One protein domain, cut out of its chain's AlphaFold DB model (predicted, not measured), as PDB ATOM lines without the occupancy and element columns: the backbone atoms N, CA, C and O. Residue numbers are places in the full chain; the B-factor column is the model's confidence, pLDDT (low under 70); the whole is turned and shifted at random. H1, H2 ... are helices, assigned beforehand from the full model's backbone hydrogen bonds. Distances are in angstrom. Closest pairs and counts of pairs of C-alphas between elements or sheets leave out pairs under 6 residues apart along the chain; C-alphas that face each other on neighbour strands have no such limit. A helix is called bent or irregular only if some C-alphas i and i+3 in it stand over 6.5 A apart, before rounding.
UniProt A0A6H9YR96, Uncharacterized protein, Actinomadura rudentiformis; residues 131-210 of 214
ATOM      1  N   TYR A 131     181.809 175.886 159.185       96.94
ATOM      2  CA  TYR A 131     182.607 177.082 159.421       96.94
ATOM      3  C   TYR A 131     184.018 176.761 159.950       96.94
ATOM      4  O   TYR A 131     184.986 177.364 159.491       96.94
ATOM      5  N   TYR A 132     184.152 175.797 160.862       97.38
ATOM      6  CA  TYR A 132     185.411 175.488 161.548       97.38
ATOM      7  C   TYR A 132     186.424 174.745 160.684       97.38
ATOM      8  O   TYR A 132     187.617 174.850 160.934       97.38
ATOM      9  N   TYR A 133     185.975 174.041 159.649       96.31
ATOM     10  CA  TYR A 133     186.868 173.456 158.653       96.31
ATOM     11  C   TYR A 133     186.890 174.253 157.344       96.31
ATOM     12  O   TYR A 133     187.275 173.728 156.306       96.31
ATOM     13  N   SER A 134     186.492 175.530 157.371       97.38
ATOM     14  CA  SER A 134     186.552 176.411 156.202       97.38
ATOM     15  C   SER A 134     187.914 177.088 156.043       97.38
ATOM     16  O   SER A 134     188.578 177.430 157.023       97.38
ATOM     17  N   GLN A 135     188.261 177.413 154.795       95.69
ATOM     18  CA  GLN A 135     189.418 178.253 154.454       95.69
ATOM     19  C   GLN A 135     189.429 179.591 155.204       95.69
ATOM     20  O   GLN A 135     190.475 180.108 155.584       95.69
ATOM     21  N   GLY A 136     188.248 180.182 155.403       96.25
ATOM     22  CA  GLY A 136     188.118 181.462 156.089       96.25
ATOM     23  C   GLY A 136     188.522 181.371 157.556       96.25
ATOM     24  O   GLY A 136     189.256 182.228 158.032       96.25
ATOM     25  N   TYR A 137     188.066 180.334 158.263       96.69
ATOM     26  CA  TYR A 137     188.421 180.138 159.667       96.69
ATOM     27  C   TYR A 137     189.890 179.746 159.832       96.69
ATOM     28  O   TYR A 137     190.573 180.321 160.677       96.69
ATOM     29  N   ALA A 138     190.404 178.849 158.989       96.31
ATOM     30  CA  ALA A 138     191.798 178.430 159.087       96.31
ATOM     31  C   ALA A 138     192.776 179.608 158.927       96.31
ATOM     32  O   ALA A 138     193.677 179.768 159.744       96.31
ATOM     33  N   LYS A 139     192.500 180.533 157.998       94.69
ATOM     34  CA  LYS A 139     193.271 181.782 157.864       94.69
ATOM     35  C   LYS A 139     193.194 182.689 159.084       94.69
ATOM     36  O   LYS A 139     194.183 183.313 159.435       94.69
ATOM     37  N   THR A 140     192.039 182.766 159.755       96.00
ATOM     38  CA  THR A 140     191.939 183.577 160.984       96.00
ATOM     39  C   THR A 140     192.807 183.040 162.116       96.00
ATOM     40  O   THR A 140     193.222 183.828 162.960       96.00
ATOM     41  N   VAL A 141     193.066 181.729 162.133       94.31
ATOM     42  CA  VAL A 141     193.972 181.094 163.093       94.31
ATOM     43  C   VAL A 141     195.426 181.319 162.682       94.31
ATOM     44  O   VAL A 141     196.204 181.778 163.505       94.31
ATOM     45  N   GLU A 142     195.772 181.074 161.415       92.12
ATOM     46  CA  GLU A 142     197.133 181.286 160.892       92.12
ATOM     47  C   GLU A 142     197.606 182.747 161.058       92.12
ATOM     48  O   GLU A 142     198.767 183.009 161.374       92.12
ATOM     49  N   ASP A 143     196.699 183.714 160.889       94.19
ATOM     50  CA  ASP A 143     196.992 185.141 161.049       94.19
ATOM     51  C   ASP A 143     197.114 185.587 162.527       94.19
ATOM     52  O   ASP A 143     197.525 186.728 162.782       94.19
ATOM     53  N   ASP A 144     196.752 184.748 163.510       94.62
ATOM     54  CA  ASP A 144     196.881 185.069 164.937       94.62
ATOM     55  C   ASP A 144     198.310 184.777 165.436       94.62
ATOM     56  O   ASP A 144     198.674 183.621 165.646       94.62
ATOM     57  N   PRO A 145     199.137 185.799 165.739       90.00
ATOM     58  CA  PRO A 145     200.502 185.583 166.220       90.00
ATOM     59  C   PRO A 145     200.579 184.908 167.605       90.00
ATOM     60  O   PRO A 145     201.679 184.583 168.061       90.00
ATOM     61  N   GLY A 146     199.454 184.785 168.318       93.44
ATOM     62  CA  GLY A 146     199.339 184.060 169.581       93.44
ATOM     63  C   GLY A 146     198.993 182.578 169.427       93.44
ATOM     64  O   GLY A 146     199.087 181.852 170.421       93.44
ATOM     65  N   ASP A 147     198.616 182.131 168.228       91.62
ATOM     66  CA  ASP A 147     198.274 180.744 167.937       91.62
ATOM     67  C   ASP A 147     199.426 180.076 167.166       91.62
ATOM     68  O   ASP A 147     199.849 180.575 166.127       91.62
ATOM     69  N   PRO A 148     200.013 178.980 167.677       89.81
ATOM     70  CA  PRO A 148     201.121 178.315 166.999       89.81
ATOM     71  C   PRO A 148     200.676 177.420 165.834       89.81
ATOM     72  O   PRO A 148     201.544 176.826 165.198       89.81
ATOM     73  N   ARG A 149     199.366 177.251 165.614       91.06
ATOM     74  CA  ARG A 149     198.817 176.326 164.619       91.06
ATOM     75  C   ARG A 149     198.934 176.874 163.205       91.06
ATOM     76  O   ARG A 149     198.646 178.042 162.951       91.06
ATOM     77  N   GLU A 150     199.279 175.990 162.279       90.88
ATOM     78  CA  GLU A 150     199.185 176.252 160.845       90.88
ATOM     79  C   GLU A 150     197.767 175.943 160.325       90.88
ATOM     80  O   GLU A 150     196.946 175.333 161.014       90.88
ATOM     81  N   GLU A 151     197.464 176.339 159.083       90.50
ATOM     82  CA  GLU A 151     196.167 176.060 158.442       90.50
ATOM     83  C   GLU A 151     195.797 174.564 158.512       90.50
ATOM     84  O   GLU A 151     194.661 174.215 158.842       90.50
ATOM     85  N   ILE A 152     196.764 173.675 158.270       90.62
ATOM     86  CA  ILE A 152     196.537 172.226 158.300       90.62
ATOM     87  C   ILE A 152     196.177 171.712 159.702       90.62
ATOM     88  O   ILE A 152     195.314 170.844 159.837       90.62
ATOM     89  N   ASP A 153     196.754 172.293 160.758       93.25
ATOM     90  CA  ASP A 153     196.443 171.913 162.138       93.25
ATOM     91  C   ASP A 153     194.978 172.228 162.471       93.25
ATOM     92  O   ASP A 153     194.327 171.464 163.181       93.25
ATOM     93  N   VAL A 154     194.418 173.311 161.917       94.81
ATOM     94  CA  VAL A 154     193.003 173.680 162.107       94.81
ATOM     95  C   VAL A 154     192.066 172.628 161.523       94.81
ATOM     96  O   VAL A 154     191.056 172.270 162.145       94.81
ATOM     97  N   PHE A 155     192.389 172.135 160.332       96.12
ATOM     98  CA  PHE A 155     191.616 171.105 159.653       96.12
ATOM     99  C   PHE A 155     191.680 169.774 160.398       96.12
ATOM    100  O   PHE A 155     190.630 169.189 160.683       96.12
ATOM    101  N   VAL A 156     192.878 169.341 160.802       95.69
ATOM    102  CA  VAL A 156     193.056 168.113 161.585       95.69
ATOM    103  C   VAL A 156     192.365 168.222 162.947       95.69
ATOM    104  O   VAL A 156     191.601 167.327 163.316       95.69
ATOM    105  N   ASP A 157     192.550 169.326 163.677       95.38
ATOM    106  CA  ASP A 157     191.883 169.569 164.962       95.38
ATOM    107  C   ASP A 157     190.358 169.494 164.817       95.38
ATOM    108  O   ASP A 157     189.668 168.896 165.649       95.38
ATOM    109  N   THR A 158     189.818 170.076 163.742       97.12
ATOM    110  CA  THR A 158     188.375 170.072 163.485       97.12
ATOM    111  C   THR A 158     187.867 168.678 163.135       97.12
ATOM    112  O   THR A 158     186.877 168.246 163.729       97.12
ATOM    113  N   ALA A 159     188.549 167.948 162.246       97.62
ATOM    114  CA  ALA A 159     188.199 166.569 161.907       97.62
ATOM    115  C   ALA A 159     188.200 165.674 163.153       97.62
ATOM    116  O   ALA A 159     187.250 164.930 163.389       97.62
ATOM    117  N   ARG A 160     189.224 165.797 164.008       96.75
ATOM    118  CA  ARG A 160     189.350 165.017 165.249       96.75
ATOM    119  C   ARG A 160     188.281 165.372 166.276       96.75
ATOM    120  O   ARG A 160     187.750 164.481 166.940       96.75
ATOM    121  N   ARG A 161     187.936 166.656 166.403       97.44
ATOM    122  CA  ARG A 161     186.843 167.109 167.271       97.44
ATOM    123  C   ARG A 161     185.501 166.532 166.818       97.44
ATOM    124  O   ARG A 161     184.777 165.998 167.653       97.44
ATOM    125  N   ILE A 162     185.202 166.598 165.519       98.25
ATOM    126  CA  ILE A 162     183.988 166.007 164.938       98.25
ATOM    127  C   ILE A 162     183.991 164.488 165.149       98.25
ATOM    128  O   ILE A 162     183.016 163.947 165.657       98.25
ATOM    129  N   ALA A 163     185.094 163.801 164.839       98.00
ATOM    130  CA  ALA A 163     185.208 162.353 165.002       98.00
ATOM    131  C   ALA A 163     184.991 161.908 166.456       98.00
ATOM    132  O   ALA A 163     184.296 160.928 166.695       98.00
ATOM    133  N   THR A 164     185.533 162.655 167.425       97.38
ATOM    134  CA  THR A 164     185.328 162.382 168.856       97.38
ATOM    135  C   THR A 164     183.855 162.510 169.235       97.38
ATOM    136  O   THR A 164     183.303 161.591 169.831       97.38
ATOM    137  N   GLU A 165     183.202 163.615 168.858       97.81
ATOM    138  CA  GLU A 165     181.771 163.816 169.131       97.81
ATOM    139  C   GLU A 165     180.924 162.695 168.515       97.81
ATOM    140  O   GLU A 165     180.051 162.133 169.173       97.81
ATOM    141  N   LEU A 166     181.190 162.347 167.258       97.94
ATOM    142  CA  LEU A 166     180.417 161.346 166.531       97.94
ATOM    143  C   LEU A 166     180.622 159.930 167.083       97.94
ATOM    144  O   LEU A 166     179.646 159.195 167.220       97.94
ATOM    145  N   MET A 167     181.844 159.578 167.485       96.69
ATOM    146  CA  MET A 167     182.157 158.290 168.113       96.69
ATOM    147  C   MET A 167     181.472 158.120 169.477       96.69
ATOM    148  O   MET A 167     181.032 157.019 169.806       96.69
ATOM    149  N   GLU A 168     181.325 159.197 170.258       96.44
ATOM    150  CA  GLU A 168     180.560 159.178 171.515       96.44
ATOM    151  C   GLU A 168     179.049 158.997 171.289       96.44
ATOM    152  O   GLU A 168     178.348 158.438 172.140       96.44
ATOM    153  N   VAL A 169     178.531 159.488 170.160       96.81
ATOM    154  CA  VAL A 169     177.102 159.430 169.823       96.81
ATOM    155  C   VAL A 169     176.705 158.073 169.253       96.81
ATOM    156  O   VAL A 169     175.687 157.519 169.683       96.81
ATOM    157  N   ASP A 170     177.485 157.565 168.302       97.62
ATOM    158  CA  ASP A 170     177.299 156.269 167.661       97.62
ATOM    159  C   ASP A 170     178.655 155.719 167.216       97.62
ATOM    160  O   ASP A 170     179.271 156.205 166.268       97.62
ATOM    161  N   SER A 171     179.107 154.669 167.896       96.69
ATOM    162  CA  SER A 171     180.364 154.001 167.580       96.69
ATOM    163  C   SER A 171     180.242 153.006 166.418       96.69
ATOM    164  O   SER A 171     181.252 152.446 166.017       96.69
ATOM    165  N   THR A 172     179.036 152.754 165.886       97.06
ATOM    166  CA  THR A 172     178.790 151.760 164.819       97.06
ATOM    167  C   THR A 172     179.703 151.911 163.597       97.06
ATOM    168  O   THR A 172     180.210 150.883 163.151       97.06
ATOM    169  N   PRO A 173     179.942 153.120 163.045       95.62
ATOM    170  CA  PRO A 173     180.816 153.251 161.884       95.62
ATOM    171  C   PRO A 173     182.305 153.108 162.224       95.62
ATOM    172  O   PRO A 173     183.103 152.905 161.318       95.62
ATOM    173  N   PHE A 174     182.705 153.226 163.493       96.31
ATOM    174  CA  PHE A 174     184.112 153.272 163.883       96.31
ATOM    175  C   PHE A 174     184.701 151.877 164.090       96.31
ATOM    176  O   PHE A 174     184.114 151.020 164.750       96.31
ATOM    177  N   THR A 175     185.901 151.664 163.555       92.75
ATOM    178  CA  THR A 175     186.664 150.414 163.714       92.75
ATOM    179  C   THR A 175     187.645 150.470 164.883       92.75
ATOM    180  O   THR A 175     188.199 149.443 165.281       92.75
ATOM    181  N   VAL A 176     187.840 151.658 165.463       88.56
ATOM    182  CA  VAL A 176     188.735 151.913 166.595       88.56
ATOM    183  C   VAL A 176     187.968 152.410 167.819       88.56
ATOM    184  O   VAL A 176     186.976 153.124 167.703       88.56
ATOM    185  N   ASP A 177     188.491 152.099 169.007       86.81
ATOM    186  CA  ASP A 177     187.912 152.540 170.287       86.81
ATOM    187  C   ASP A 177     188.369 153.951 170.715       86.81
ATOM    188  O   ASP A 177     187.835 154.525 171.665       86.81
ATOM    189  N   ALA A 178     189.411 154.495 170.074       89.88
ATOM    190  CA  ALA A 178     189.966 155.814 170.364       89.88
ATOM    191  C   ALA A 178     190.723 156.380 169.156       89.88
ATOM    192  O   ALA A 178     191.293 155.631 168.361       89.88
ATOM    193  N   LEU A 179     190.784 157.712 169.052       89.88
ATOM    194  CA  LEU A 179     191.541 158.382 167.992       89.88
ATOM    195  C   LEU A 179     193.052 158.093 168.097       89.88
ATOM    196  O   LEU A 179     193.599 158.133 169.206       89.88
ATOM    197  N   PRO A 180     193.759 157.901 166.966       84.38
ATOM    198  CA  PRO A 180     195.214 157.748 166.965       84.38
ATOM    199  C   PRO A 180     195.889 159.024 167.494       84.38
ATOM    200  O   PRO A 180     195.306 160.106 167.387       84.38
ATOM    201  N   PRO A 181     197.089 158.956 168.091       84.19
ATOM    202  CA  PRO A 181     197.795 160.151 168.545       84.19
ATOM    203  C   PRO A 181     198.120 161.076 167.364       84.19
ATOM    204  O   PRO A 181     198.471 160.603 166.290       84.19
ATOM    205  N   PHE A 182     198.040 162.387 167.582       84.69
ATOM    206  CA  PHE A 182     198.410 163.403 166.596       84.69
ATOM    207  C   PHE A 182     199.238 164.499 167.272       84.69
ATOM    208  O   PHE A 182     198.962 164.857 168.421       84.69
ATOM    209  N   THR A 183     200.256 165.003 166.570       84.75
ATOM    210  CA  THR A 183     201.116 166.104 167.026       84.75
ATOM    211  C   THR A 183     201.098 167.201 165.970       84.75
ATOM    212  O   THR A 183     201.365 166.919 164.807       84.75
ATOM    213  N   HIS A 184     200.809 168.441 166.379       85.25
ATOM    214  CA  HIS A 184     200.810 169.599 165.477       85.25
ATOM    215  C   HIS A 184     202.143 169.745 164.739       85.25
ATOM    216  O   HIS A 184     203.212 169.546 165.327       85.25
ATOM    217  N   GLY A 185     202.062 170.103 163.457       77.31
ATOM    218  CA  GLY A 185     203.223 170.289 162.580       77.31
ATOM    219  C   GLY A 185     203.917 169.007 162.094       77.31
ATOM    220  O   GLY A 185     204.914 169.103 161.378       77.31
ATOM    221  N   ASP A 186     203.426 167.813 162.447       81.81
ATOM    222  CA  ASP A 186     203.905 166.553 161.866       81.81
ATOM    223  C   ASP A 186     203.129 166.233 160.580       81.81
ATOM    224  O   ASP A 186     202.118 165.534 160.599       81.81
ATOM    225  N   MET A 187     203.588 166.786 159.453       69.56
ATOM    226  CA  MET A 187     202.916 166.623 158.154       69.56
ATOM    227  C   MET A 187     202.927 165.182 157.622       69.56
ATOM    228  O   MET A 187     202.158 164.874 156.715       69.56
ATOM    229  N   ASP A 188     203.790 164.318 158.162       75.56
ATOM    230  CA  ASP A 188     203.867 162.907 157.773       75.56
ATOM    231  C   ASP A 188     202.953 162.019 158.645       75.56
ATOM    232  O   ASP A 188     202.804 160.827 158.367       75.56
ATOM    233  N   ALA A 189     202.340 162.567 159.703       77.06
ATOM    234  CA  ALA A 189     201.421 161.830 160.560       77.06
ATOM    235  C   ALA A 189     200.025 161.751 159.926       77.06
ATOM    236  O   ALA A 189     199.282 162.732 159.890       77.06
ATOM    237  N   GLU A 190     199.639 160.552 159.489       84.25
ATOM    238  CA  GLU A 190     198.268 160.272 159.058       84.25
ATOM    239  C   GLU A 190     197.293 160.477 160.237       84.25
ATOM    240  O   GLU A 190     197.425 159.820 161.279       84.25
ATOM    241  N   PRO A 191     196.313 161.396 160.124       86.94
ATOM    242  CA  PRO A 191     195.428 161.737 161.237       86.94
ATOM    243  C   PRO A 191     194.413 160.628 161.548       86.94
ATOM    244  O   PRO A 191     193.903 160.577 162.673       86.94
ATOM    245  N   PHE A 192     194.143 159.756 160.572       93.00
ATOM    246  CA  PHE A 192     193.241 158.609 160.638       93.00
ATOM    247  C   PHE A 192     193.837 157.447 159.822       93.00
ATOM    248  O   PHE A 192     194.445 157.716 158.793       93.00
ATOM    249  N   PRO A 193     193.702 156.183 160.264       90.06
ATOM    250  CA  PRO A 193     193.996 155.023 159.419       90.06
ATOM    251  C   PRO A 193     192.922 154.812 158.334       90.06
ATOM    252  O   PRO A 193     191.762 155.151 158.567       90.06
ATOM    253  N   ASP A 194     193.283 154.147 157.230       87.31
ATOM    254  CA  ASP A 194     192.418 153.888 156.057       87.31
ATOM    255  C   ASP A 194     191.022 153.304 156.384       87.31
ATOM    256  O   ASP A 194     190.048 153.536 155.667       87.31
ATOM    257  N   ASP A 195     190.884 152.538 157.471       88.81
ATOM    258  CA  ASP A 195     189.637 151.883 157.884       88.81
ATOM    259  C   ASP A 195     188.987 152.496 159.137       88.81
ATOM    260  O   ASP A 195     187.990 151.966 159.626       88.81
ATOM    261  N   PHE A 196     189.503 153.622 159.640       93.69
ATOM    262  CA  PHE A 196     189.124 154.283 160.900       93.69
ATOM    263  C   PHE A 196     187.621 154.309 161.227       93.69
ATOM    264  O   PHE A 196     187.213 154.017 162.357       93.69
ATOM    265  N   ALA A 197     186.801 154.705 160.254       93.75
ATOM    266  CA  ALA A 197     185.357 154.848 160.384       93.75
ATOM    267  C   ALA A 197     184.606 154.184 159.224       93.75
ATOM    268  O   ALA A 197     183.541 154.659 158.806       93.75
ATOM    269  N   GLY A 198     185.197 153.111 158.680       91.50
ATOM    270  CA  GLY A 198     184.677 152.409 157.515       91.50
ATOM    271  C   GLY A 198     184.346 153.404 156.392       91.50
ATOM    272  O   GLY A 198     185.216 154.181 155.997       91.50
ATOM    273  N   PRO A 199     183.089 153.466 155.918       91.75
ATOM    274  CA  PRO A 199     182.693 154.400 154.860       91.75
ATOM    275  C   PRO A 199     182.924 155.888 155.189       91.75
ATOM    276  O   PRO A 199     183.128 156.690 154.281       91.75
ATOM    277  N   TRP A 200     182.935 156.290 156.465       96.31
ATOM    278  CA  TRP A 200     183.156 157.690 156.848       96.31
ATOM    279  C   TRP A 200     184.629 158.108 156.890       96.31
ATOM    280  O   TRP A 200     184.879 159.310 156.988       96.31
ATOM    281  N   THR A 201     185.595 157.181 156.810       95.81
ATOM    282  CA  THR A 201     187.030 157.517 156.908       95.81
ATOM    283  C   THR A 201     187.405 158.641 155.947       95.81
ATOM    284  O   THR A 201     187.959 159.653 156.376       95.81
ATOM    285  N   LEU A 202     186.980 158.532 154.685       95.25
ATOM    286  CA  LEU A 202     187.299 159.523 153.661       95.25
ATOM    287  C   LEU A 202     186.750 160.920 153.986       95.25
ATOM    288  O   LEU A 202     187.405 161.909 153.692       95.25
ATOM    289  N   ALA A 203     185.581 161.032 154.626       97.00
ATOM    290  CA  ALA A 203     185.057 162.337 155.038       97.00
ATOM    291  C   ALA A 203     185.970 163.006 156.076       97.00
ATOM    292  O   ALA A 203     186.220 164.210 156.013       97.00
ATOM    293  N   PHE A 204     186.484 162.231 157.035       97.38
ATOM    294  CA  PHE A 204     187.403 162.741 158.049       97.38
ATOM    295  C   PHE A 204     188.766 163.105 157.459       97.38
ATOM    296  O   PHE A 204     189.307 164.155 157.807       97.38
ATOM    297  N   GLU A 205     189.289 162.284 156.550       95.75
ATOM    298  CA  GLU A 205     190.524 162.559 155.811       95.75
ATOM    299  C   GLU A 205     190.393 163.795 154.923       95.75
ATOM    300  O   GLU A 205     191.258 164.666 154.953       95.75
ATOM    301  N   ASP A 206     189.283 163.934 154.198       96.06
ATOM    302  CA  ASP A 206     189.017 165.093 153.357       96.06
ATOM    303  C   ASP A 206     188.895 166.381 154.180       96.06
ATOM    304  O   ASP A 206     189.378 167.437 153.762       96.06
ATOM    305  N   ILE A 207     188.250 166.331 155.351       97.06
ATOM    306  CA  ILE A 207     188.208 167.480 156.261       97.06
ATOM    307  C   ILE A 207     189.616 167.788 156.754       97.06
ATOM    308  O   ILE A 207     190.025 168.938 156.648       97.06
ATOM    309  N   ALA A 208     190.355 166.788 157.245       95.69
ATOM    310  CA  ALA A 208     191.704 166.957 157.780       95.69
ATOM    311  C   ALA A 208     192.708 167.464 156.733       95.69
ATOM    312  O   ALA A 208     193.579 168.260 157.065       95.69
ATOM    313  N   GLY A 209     192.555 167.056 155.473       94.56
ATOM    314  CA  GLY A 209     193.343 167.527 154.336       94.56
ATOM    315  C   GLY A 209     192.846 168.841 153.724       94.56
ATOM    316  O   GLY A 209     193.401 169.294 152.725       94.56
ATOM    317  N   GLY A 210     191.788 169.452 154.271       95.06
ATOM    318  CA  GLY A 210     191.229 170.711 153.776       95.06
ATOM    319  C   GLY A 210     190.438 170.597 152.463       95.06
ATOM    320  O   GLY A 210     190.046 171.614 151.891       95.06
TER     321      GLY A 210
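AT A GLANCE: This is residues 131 to 210 of the 214 residues of an uncharacterized protein of Actinomadura rudentiformis (UniProt A0A6H9YR96). Two helices, H2 and the shorter H3, run side by side as a slanted helical hairpin, and the short helix H1 sits steeply across the end of H2 where H2 begins. The long link between H2 and H3, residues 170 to 197, makes a wide loop out along one side of this pair and back again. The 80 printed residues hold three named helices, in the order H1, H2, H3, and no named strand; the class is all helix, though the named elements take only 38 of the 80 residues. The whole is compact, with a radius of gyration of the C-alphas of 12.8 A, yet elongated in outline, with spans of 40 by 25 by 18 A.

IN THESE COORDINATES: The printed part begins at Tyr 131. H1 is residues 135 to 142, 10.5 A from first to last C-alpha, and its C-alpha 135 is at (189.418, 178.253, 154.454). H2, residues 151 to 169, is the longest helix at 27.7 A, from C-alpha 151 at (196.167, 176.060, 158.442). H3 is residues 198 to 208, 16.2 A long, and ends with C-alpha 208 at (191.704, 166.957, 157.780). H3 is irregular, but only just: C-alphas 199 and 202 are 7.0 A apart, and its line is a rough one.

HOW THE PARTS SIT: H1 and H2 touch, and H2 touches H1 with residues 151 to 155 alone. Their closest C-alphas are those of Ala 138 and Glu 151, 5.0 A apart. The two run opposite ways at a steep tilt of 69 degrees, only just short of about perpendicular. H2 and H3 touch and form a helical hairpin; their closest C-alphas are those of Val 156 and Ala 208, 4.2 A apart. They run opposite ways at a shallow tilt of 32 degrees, only just short of steep, and their centres are 10.4 A apart. H1 and H3 are apart. In H1 and H2 every O i to N i+4 pair is within hydrogen-bond range; in H3 5 of 7 are.

THE WHOLE: The two C-alphas farthest apart are those of Pro 145 and Thr 172, 40.2 A, while those of the first and last printed residues, Tyr 131 and Gly 210, are 12.1 A apart. The printed part has no cut. H1 to H2 is a short link of 8 residues, and H2 to H3 is a long link of 28. The C-alphas of that long link lie 7 to 19 A from the mean of all C-alphas. The mean pLDDT of the printed part is 92.5, and one residue, Met 187, is under 70.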